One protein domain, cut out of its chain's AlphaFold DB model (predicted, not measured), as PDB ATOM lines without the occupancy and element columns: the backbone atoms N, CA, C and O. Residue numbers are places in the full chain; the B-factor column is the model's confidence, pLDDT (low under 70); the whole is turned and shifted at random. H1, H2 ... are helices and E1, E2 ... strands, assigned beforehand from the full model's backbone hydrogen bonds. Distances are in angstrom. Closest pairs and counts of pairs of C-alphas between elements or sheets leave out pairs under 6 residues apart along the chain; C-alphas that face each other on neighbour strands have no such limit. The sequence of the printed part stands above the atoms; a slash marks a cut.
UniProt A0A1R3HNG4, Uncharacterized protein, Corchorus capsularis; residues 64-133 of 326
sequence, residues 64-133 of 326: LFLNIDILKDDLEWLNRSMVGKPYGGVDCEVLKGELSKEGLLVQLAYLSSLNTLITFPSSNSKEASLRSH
ATOM      1  N   LEU A  64     160.389 149.442 136.638       32.62
ATOM      2  CA  LEU A  64     161.712 150.061 136.606       32.62
ATOM      3  C   LEU A  64     162.717 149.085 135.988       32.62
ATOM      4  O   LEU A  64     163.063 148.067 136.584       32.62
ATOM      5  N   PHE A  65     163.213 149.420 134.802       31.80
ATOM      6  CA  PHE A  65     164.356 148.748 134.188       31.80
ATOM      7  C   PHE A  65     165.646 149.358 134.737       31.80
ATOM      8  O   PHE A  65     165.850 150.568 134.640       31.80
ATOM      9  N   LEU A  66     166.519 148.533 135.316       33.19
ATOM     10  CA  LEU A  66     167.867 148.959 135.682       33.19
ATOM     11  C   LEU A  66     168.773 148.683 134.485       33.19
ATOM     12  O   LEU A  66     169.304 147.585 134.328       33.19
ATOM     13  N   ASN A  67     168.908 149.686 133.623       31.36
ATOM     14  CA  ASN A  67     169.950 149.685 132.607       31.36
ATOM     15  C   ASN A  67     171.271 150.008 133.301       31.36
ATOM     16  O   ASN A  67     171.472 151.122 133.782       31.36
ATOM     17  N   ILE A  68     172.140 149.007 133.395       39.97
ATOM     18  CA  ILE A  68     173.512 149.193 133.849       39.97
ATOM     19  C   ILE A  68     174.349 149.450 132.599       39.97
ATOM     20  O   ILE A  68     174.594 148.531 131.818       39.97
ATOM     21  N   ASP A  69     174.775 150.696 132.414       36.53
ATOM     22  CA  ASP A  69     175.741 151.038 131.376       36.53
ATOM     23  C   ASP A  69     177.128 150.565 131.828       36.53
ATOM     24  O   ASP A  69     177.752 151.148 132.713       36.53
ATOM     25  N   ILE A  70     177.598 149.464 131.243       48.75
ATOM     26  CA  ILE A  70     178.967 148.978 131.425       48.75
ATOM     27  C   ILE A  70     179.843 149.715 130.410       48.75
ATOM     28  O   ILE A  70     179.567 149.672 129.208       48.75
ATOM     29  N   LEU A  71     180.897 150.390 130.878       59.62
ATOM     30  CA  LEU A  71     181.851 151.056 129.992       59.62
ATOM     31  C   LEU A  71     182.430 150.047 128.996       59.62
ATOM     32  O   LEU A  71     182.699 148.895 129.339       59.62
ATOM     33  N   LYS A  72     182.644 150.488 127.753       58.31
ATOM     34  CA  LYS A  72     183.112 149.624 126.659       58.31
ATOM     35  C   LYS A  72     184.381 148.848 127.031       58.31
ATOM     36  O   LYS A  72     184.466 147.660 126.730       58.31
ATOM     37  N   ASP A  73     185.307 149.496 127.731       60.16
ATOM     38  CA  ASP A  73     186.578 148.899 128.149       60.16
ATOM     39  C   ASP A  73     186.385 147.813 129.224       60.16
ATOM     40  O   ASP A  73     187.041 146.770 129.181       60.16
ATOM     41  N   ASP A  74     185.436 148.008 130.144       55.03
ATOM     42  CA  ASP A  74     185.081 147.023 131.173       55.03
ATOM     43  C   ASP A  74     184.312 145.842 130.575       55.03
ATOM     44  O   ASP A  74     184.538 144.693 130.958       55.03
ATOM     45  N   LEU A  75     183.449 146.101 129.588       55.06
ATOM     46  CA  LEU A  75     182.741 145.064 128.842       55.06
ATOM     47  C   LEU A  75     183.714 144.228 128.001       55.06
ATOM     48  O   LEU A  75     183.613 143.002 127.961       55.06
ATOM     49  N   GLU A  76     184.686 144.868 127.350       56.50
ATOM     50  CA  GLU A  76     185.734 144.184 126.596       56.50
ATOM     51  C   GLU A  76     186.643 143.358 127.518       56.50
ATOM     52  O   GLU A  76     186.960 142.208 127.203       56.50
ATOM     53  N   TRP A  77     187.017 143.895 128.683       77.94
ATOM     54  CA  TRP A  77     187.766 143.153 129.698       77.94
ATOM     55  C   TRP A  77     186.983 141.950 130.236       77.94
ATOM     56  O   TRP A  77     187.543 140.855 130.339       77.94
ATOM     57  N   LEU A  78     185.694 142.131 130.540       56.28
ATOM     58  CA  LEU A  78     184.804 141.069 131.003       56.28
ATOM     59  C   LEU A  78     184.712 139.963 129.949       56.28
ATOM     60  O   LEU A  78     184.942 138.794 130.253       56.28
ATOM     61  N   ASN A  79     184.490 140.336 128.688       56.81
ATOM     62  CA  ASN A  79     184.428 139.396 127.575       56.81
ATOM     63  C   ASN A  79     185.746 138.625 127.407       56.81
ATOM     64  O   ASN A  79     185.719 137.399 127.327       56.81
ATOM     65  N   ARG A  80     186.904 139.303 127.430       68.19
ATOM     66  CA  ARG A  80     188.236 138.669 127.331       68.19
ATOM     67  C   ARG A  80     188.542 137.735 128.506       68.19
ATOM     68  O   ARG A  80     189.179 136.705 128.309       68.19
ATOM     69  N   SER A  81     188.082 138.073 129.708       57.16
ATOM     70  CA  SER A  81     188.314 137.283 130.927       57.16
ATOM     71  C   SER A  81     187.457 136.013 131.004       57.16
ATOM     72  O   SER A  81     187.789 135.090 131.759       57.16
ATOM     73  N   MET A  82     186.380 135.967 130.213       47.34
ATOM     74  CA  MET A  82     185.388 134.891 130.176       47.34
ATOM     75  C   MET A  82     185.548 133.940 128.978       47.34
ATOM     76  O   MET A  82     184.922 132.880 128.965       47.34
ATOM     77  N   VAL A  83     186.402 134.252 127.989       42.75
ATOM     78  CA  VAL A  83     186.646 133.355 126.842       42.75
ATOM     79  C   VAL A  83     187.203 132.010 127.325       42.75
ATOM     80  O   VAL A  83     188.266 131.945 127.939       42.75
ATOM     81  N   GLY A  84     186.483 130.924 127.023       40.75
ATOM     82  CA  GLY A  84     186.901 129.548 127.315       40.75
ATOM     83  C   GLY A  84     186.610 129.056 128.735       40.75
ATOM     84  O   GLY A  84     186.913 127.905 129.040       40.75
ATOM     85  N   LYS A  85     186.001 129.878 129.600       46.75
ATOM     86  CA  LYS A  85     185.526 129.435 130.917       46.75
ATOM     87  C   LYS A  85     184.032 129.119 130.835       46.75
ATOM     88  O   LYS A  85     183.287 129.933 130.288       46.75
ATOM     89  N   PRO A  86     183.561 127.975 131.365       39.91
ATOM     90  CA  PRO A  86     182.129 127.787 131.541       39.91
ATOM     91  C   PRO A  86     181.620 128.930 132.422       39.91
ATOM     92  O   PRO A  86     182.216 129.225 133.459       39.91
ATOM     93  N   TYR A  87     180.553 129.599 131.985       50.12
ATOM     94  CA  TYR A  87     179.873 130.600 132.797       50.12
ATOM     95  C   TYR A  87     179.230 129.867 133.979       50.12
ATOM     96  O   TYR A  87     178.088 129.415 133.905       50.12
ATOM     97  N   GLY A  88     179.998 129.670 135.049       56.81
ATOM     98  CA  GLY A  88     179.442 129.362 136.352       56.81
ATOM     99  C   GLY A  88     178.693 130.611 136.767       56.81
ATOM    100  O   GLY A  88     179.330 131.618 137.070       56.81
ATOM    101  N   GLY A  89     177.364 130.588 136.660       69.50
ATOM    102  CA  GLY A  89     176.532 131.690 137.127       69.50
ATOM    103  C   GLY A  89     176.971 132.113 138.527       69.50
ATOM    104  O   GLY A  89     177.419 131.282 139.320       69.50
ATOM    105  N   VAL A  90     176.905 133.412 138.809       74.19
ATOM    106  CA  VAL A  90     177.240 133.912 140.143       74.19
ATOM    107  C   VAL A  90     176.261 133.277 141.125       74.19
ATOM    108  O   VAL A  90     175.049 133.410 140.958       74.19
ATOM    109  N   ASP A  91     176.792 132.569 142.120       83.44
ATOM    110  CA  ASP A  91     175.995 131.989 143.194       83.44
ATOM    111  C   ASP A  91     175.189 133.103 143.877       83.44
ATOM    112  O   ASP A  91     175.745 134.122 144.303       83.44
ATOM    113  N   CYS A  92     173.868 132.925 143.955       85.00
ATOM    114  CA  CYS A  92     172.974 133.871 144.608       85.00
ATOM    115  C   CYS A  92     173.385 134.135 146.053       85.00
ATOM    116  O   CYS A  92     173.239 135.263 146.503       85.00
ATOM    117  N   GLU A  93     173.920 133.153 146.778       85.81
ATOM    118  CA  GLU A  93     174.355 133.372 148.159       85.81
ATOM    119  C   GLU A  93     175.597 134.263 148.223       85.81
ATOM    120  O   GLU A  93     175.699 135.132 149.090       85.81
ATOM    121  N   VAL A  94     176.501 134.133 147.247       88.12
ATOM    122  CA  VAL A  94     177.660 135.026 147.114       88.12
ATOM    123  C   VAL A  94     177.197 136.435 146.758       88.12
ATOM    124  O   VAL A  94     177.586 137.389 147.428       88.12
ATOM    125  N   LEU A  95     176.317 136.581 145.762       88.25
ATOM    126  CA  LEU A  95     175.786 137.886 145.359       88.25
ATOM    127  C   LEU A  95     174.998 138.555 146.496       88.25
ATOM    128  O   LEU A  95     175.153 139.750 146.738       88.25
ATOM    129  N   LYS A  96     174.188 137.787 147.231       89.94
ATOM    130  CA  LYS A  96     173.455 138.252 148.415       89.94
ATOM    131  C   LYS A  96     174.414 138.684 149.512       89.94
ATOM    132  O   LYS A  96     174.180 139.715 150.135       89.94
ATOM    133  N   GLY A  97     175.482 137.919 149.737       91.06
ATOM    134  CA  GLY A  97     176.534 138.244 150.690       91.06
ATOM    135  C   GLY A  97     177.230 139.558 150.350       91.06
ATOM    136  O   GLY A  97     177.354 140.412 151.220       91.06
ATOM    137  N   GLU A  98     177.621 139.759 149.089       89.69
ATOM    138  CA  GLU A  98     178.243 141.009 148.628       89.69
ATOM    139  C   GLU A  98     177.298 142.211 148.771       89.69
ATOM    140  O   GLU A  98     177.681 143.230 149.336       89.69
ATOM    141  N   LEU A  99     176.032 142.078 148.363       89.75
ATOM    142  CA  LEU A  99     175.040 143.149 148.528       89.75
ATOM    143  C   LEU A  99     174.751 143.434 150.013       89.75
ATOM    144  O   LEU A  99     174.590 144.587 150.405       89.75
ATOM    145  N   SER A 100     174.765 142.406 150.864       89.94
ATOM    146  CA  SER A 100     174.577 142.568 152.309       89.94
ATOM    147  C   SER A 100     175.760 143.262 152.987       89.94
ATOM    148  O   SER A 100     175.542 143.995 153.947       89.94
ATOM    149  N   LYS A 101     176.998 143.071 152.501       91.31
ATOM    150  CA  LYS A 101     178.189 143.789 153.006       91.31
ATOM    151  C   LYS A 101     178.095 145.290 152.761       91.31
ATOM    152  O   LYS A 101     178.538 146.072 153.593       91.31
ATOM    153  N   GLU A 102     177.491 145.663 151.643       88.50
ATOM    154  CA  GLU A 102     177.182 147.049 151.305       88.50
ATOM    155  C   GLU A 102     176.012 147.585 152.167       88.50
ATOM    156  O   GLU A 102     175.869 148.781 152.370       88.50
ATOM    157  N   GLY A 103     175.227 146.714 152.808       90.69
ATOM    158  CA  GLY A 103     174.067 147.098 153.620       90.69
ATOM    159  C   GLY A 103     172.753 147.066 152.839       90.69
ATOM    160  O   GLY A 103     171.718 147.514 153.338       90.69
ATOM    161  N   LEU A 104     172.762 146.501 151.629       92.06
ATOM    162  CA  LEU A 104     171.565 146.270 150.833       92.06
ATOM    163  C   LEU A 104     170.878 144.977 151.285       92.06
ATOM    164  O   LEU A 104     171.338 143.866 151.017       92.06
ATOM    165  N   LEU A 105     169.719 145.119 151.924       90.81
ATOM    166  CA  LEU A 105     168.846 143.992 152.244       90.81
ATOM    167  C   LEU A 105     168.011 143.620 151.016       90.81
ATOM    168  O   LEU A 105     166.944 144.187 150.773       90.81
ATOM    169  N   VAL A 106     168.502 142.653 150.242       93.12
ATOM    170  CA  VAL A 106     167.845 142.169 149.021       93.12
ATOM    171  C   VAL A 106     167.430 140.701 149.121       93.12
ATOM    172  O   VAL A 106     168.066 139.881 149.784       93.12
ATOM    173  N   GLN A 107     166.357 140.363 148.416       91.94
ATOM    174  CA  GLN A 107     165.973 138.999 148.079       91.94
ATOM    175  C   GLN A 107     166.411 138.721 146.639       91.94
ATOM    176  O   GLN A 107     166.184 139.533 145.742       91.94
ATOM    177  N   LEU A 108     167.061 137.580 146.420       91.88
ATOM    178  CA  LEU A 108     167.513 137.152 145.101       91.88
ATOM    179  C   LEU A 108     166.732 135.911 144.678       91.88
ATOM    180  O   LEU A 108     166.609 134.964 145.452       91.88
ATOM    181  N   ALA A 109     166.231 135.908 143.447       84.12
ATOM    182  CA  ALA A 109     165.612 134.742 142.832       84.12
ATOM    183  C   ALA A 109     166.307 134.422 141.509       84.12
ATOM    184  O   ALA A 109     166.443 135.279 140.632       84.12
ATOM    185  N   TYR A 110     166.745 133.174 141.359       83.69
ATOM    186  CA  TYR A 110     167.392 132.716 140.137       83.69
ATOM    187  C   TYR A 110     166.335 132.468 139.059       83.69
ATOM    188  O   TYR A 110     165.438 131.645 139.250       83.69
ATOM    189  N   LEU A 111     166.418 133.182 137.935       71.06
ATOM    190  CA  LEU A 111     165.507 132.979 136.802       71.06
ATOM    191  C   LEU A 111     166.137 132.086 135.729       71.06
ATOM    192  O   LEU A 111     165.439 131.288 135.110       71.06
ATOM    193  N   SER A 112     167.445 132.224 135.495       78.06
ATOM    194  CA  SER A 112     168.229 131.396 134.568       78.06
ATOM    195  C   SER A 112     169.728 131.570 134.832       78.06
ATOM    196  O   SER A 112     170.109 132.416 135.634       78.06
ATOM    197  N   SER A 113     170.583 130.846 134.100       70.88
ATOM    198  CA  SER A 113     172.049 130.974 134.182       70.88
ATOM    199  C   SER A 113     172.596 132.390 133.961       70.88
ATOM    200  O   SER A 113     173.738 132.657 134.327       70.88
ATOM    201  N   LEU A 114     171.800 133.283 133.368       73.56
ATOM    202  CA  LEU A 114     172.190 134.657 133.048       73.56
ATOM    203  C   LEU A 114     171.335 135.715 133.754       73.56
ATOM    204  O   LEU A 114     171.711 136.882 133.757       73.56
ATOM    205  N   ASN A 115     170.206 135.323 134.356       77.81
ATOM    206  CA  ASN A 115     169.232 136.268 134.892       77.81
ATOM    207  C   ASN A 115     168.966 135.983 136.370       77.81
ATOM    208  O   ASN A 115     168.400 134.941 136.716       77.81
ATOM    209  N   THR A 116     169.283 136.964 137.210       84.31
ATOM    210  CA  THR A 116     168.939 136.979 138.634       84.31
ATOM    211  C   THR A 116     167.989 138.139 138.887       84.31
ATOM    212  O   THR A 116     168.288 139.285 138.554       84.31
ATOM    213  N   LEU A 117     166.826 137.843 139.459       87.25
ATOM    214  CA  LEU A 117     165.874 138.850 139.903       87.25
ATOM    215  C   LEU A 117     166.290 139.346 141.288       87.25
ATOM    216  O   LEU A 117     166.450 138.541 142.203       87.25
ATOM    217  N   ILE A 118     166.429 140.664 141.432       91.19
ATOM    218  CA  ILE A 118     166.703 141.324 142.711       91.19
ATOM    219  C   ILE A 118     165.430 142.035 143.163       91.19
ATOM    220  O   ILE A 118     164.924 142.916 142.464       91.19
ATOM    221  N   THR A 119     164.911 141.665 144.328       91.50
ATOM    222  CA  THR A 119     163.766 142.319 144.967       91.50
ATOM    223  C   THR A 119     164.152 142.855 146.340       91.50
ATOM    224  O   THR A 119     165.097 142.394 146.974       91.50
ATOM    225  N   PHE A 120     163.414 143.859 146.807       92.00
ATOM    226  CA  PHE A 120     163.535 144.369 148.170       92.00
ATOM    227  C   PHE A 120     162.338 143.877 148.989       92.00
ATOM    228  O   PHE A 120     161.236 143.815 148.439       92.00
ATOM    229  N   PRO A 121     162.511 143.572 150.288       85.62
ATOM    230  CA  PRO A 121     161.413 143.125 151.149       85.62
ATOM    231  C   PRO A 121     160.243 144.116 151.214       85.62
ATOM    232  O   PRO A 121     159.097 143.714 151.394       85.62
ATOM    233  N   SER A 122     160.525 145.413 151.075       87.69
ATOM    234  CA  SER A 122     159.520 146.475 151.019       87.69
ATOM    235  C   SER A 122     160.043 147.699 150.263       87.69
ATOM    236  O   SER A 122     161.255 147.881 150.107       87.69
ATOM    237  N   SER A 123     159.138 148.576 149.823       78.56
ATOM    238  CA  SER A 123     159.485 149.885 149.249       78.56
ATOM    239  C   SER A 123     160.313 150.733 150.220       78.56
ATOM    240  O   SER A 123     161.324 151.309 149.826       78.56
ATOM    241  N   ASN A 124     159.945 150.728 151.503       81.56
ATOM    242  CA  ASN A 124     160.677 151.431 152.558       81.56
ATOM    243  C   ASN A 124     162.090 150.859 152.741       81.56
ATOM    244  O   ASN A 124     163.040 151.618 152.897       81.56
ATOM    245  N   SER A 125     162.247 149.531 152.671       77.62
ATOM    246  CA  SER A 125     163.558 148.870 152.733       77.62
ATOM    247  C   SER A 125     164.427 149.233 151.530       77.62
ATOM    248  O   SER A 125     165.609 149.520 151.709       77.62
ATOM    249  N   LYS A 126     163.845 149.306 150.326       86.12
ATOM    250  CA  LYS A 126     164.541 149.791 149.127       86.12
ATOM    251  C   LYS A 126     165.051 151.215 149.325       86.12
ATOM    252  O   LYS A 126     166.227 151.477 149.101       86.12
ATOM    253  N   GLU A 127     164.177 152.135 149.723       82.19
ATOM    254  CA  GLU A 127     164.562 153.536 149.898       82.19
ATOM    255  C   GLU A 127     165.589 153.717 151.010       82.19
ATOM    256  O   GLU A 127     166.561 154.434 150.808       82.19
ATOM    257  N   ALA A 128     165.415 153.046 152.149       82.56
ATOM    258  CA  ALA A 128     166.374 153.092 153.244       82.56
ATOM    259  C   ALA A 128     167.751 152.575 152.806       82.56
ATOM    260  O   ALA A 128     168.743 153.263 153.033       82.56
ATOM    261  N   SER A 129     167.796 151.432 152.110       77.12
ATOM    262  CA  SER A 129     169.045 150.821 151.629       77.12
ATOM    263  C   SER A 129     169.739 151.685 150.569       77.12
ATOM    264  O   SER A 129     170.957 151.809 150.556       77.12
ATOM    265  N   LEU A 130     168.979 152.328 149.679       79.12
ATOM    266  CA  LEU A 130     169.548 153.235 148.678       79.12
ATOM    267  C   LEU A 130     170.009 154.566 149.292       79.12
ATOM    268  O   LEU A 130     171.031 155.113 148.880       79.12
ATOM    269  N   ARG A 131     169.276 155.094 150.279       81.50
ATOM    270  CA  ARG A 131     169.618 156.353 150.960       81.50
ATOM    271  C   ARG A 131     170.825 156.204 151.880       81.50
ATOM    272  O   ARG A 131     171.633 157.125 151.924       81.50
ATOM    273  N   SER A 132     170.974 155.073 152.572       77.69
ATOM    274  CA  SER A 132     172.149 154.811 153.414       77.69
ATOM    275  C   SER A 132     173.444 154.799 152.604       77.69
ATOM    276  O   SER A 132     174.470 155.237 153.105       77.69
ATOM    277  N   HIS A 133     173.386 154.393 151.334       65.44
ATOM    278  CA  HIS A 133     174.528 154.465 150.423       65.44
ATOM    279  C   HIS A 133     174.815 155.856 149.853       65.44
ATOM    280  O   HIS A 133     175.935 156.119 149.426       65.44
TER     281      HIS A 133
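AT A GLANCE: This is residues 64 to 133 of the 326 residues of an uncharacterized protein of Corchorus capsularis (UniProt A0A1R3HNG4). What shows first? H2 packs on the hairpin E1 and E2, H3 follows, and residues 72 to 77 of H1 stick out. What is printed? The 70 residues, loose and mixed in class, include, in order, H1, H2, E1, E2 and H3; radius of gyration of the C-alphas is 14.3 A, spans 42 by 23 by 23 A.

IN THESE COORDINATES: Which helices? H1, residues 72 to 82, begins at C-alpha (183.112, 149.624, 126.659); H2 is 92 to 102; H3, 123 to 133, ends at C-alpha (174.528, 154.465, 150.423). Which strands? E1 is residues 107 to 112, 15.7 A long; E2 is 115 to 119.

HOW THE PARTS SIT: Do strands pair? E1 and E2 are antiparallel; N 109 and O 117, 2.9 A apart, are within hydrogen-bond range. The helices? H2 and E1 come closest at the C-alphas of Cys 92 and Leu 108, 6.4 A. H3 has 6 of 7 O i to N i+4 pairs within range, H1 and H2 every one.

THE WHOLE: Any cut? The printed part has none. How sure? In 26 residues pLDDT is under 70.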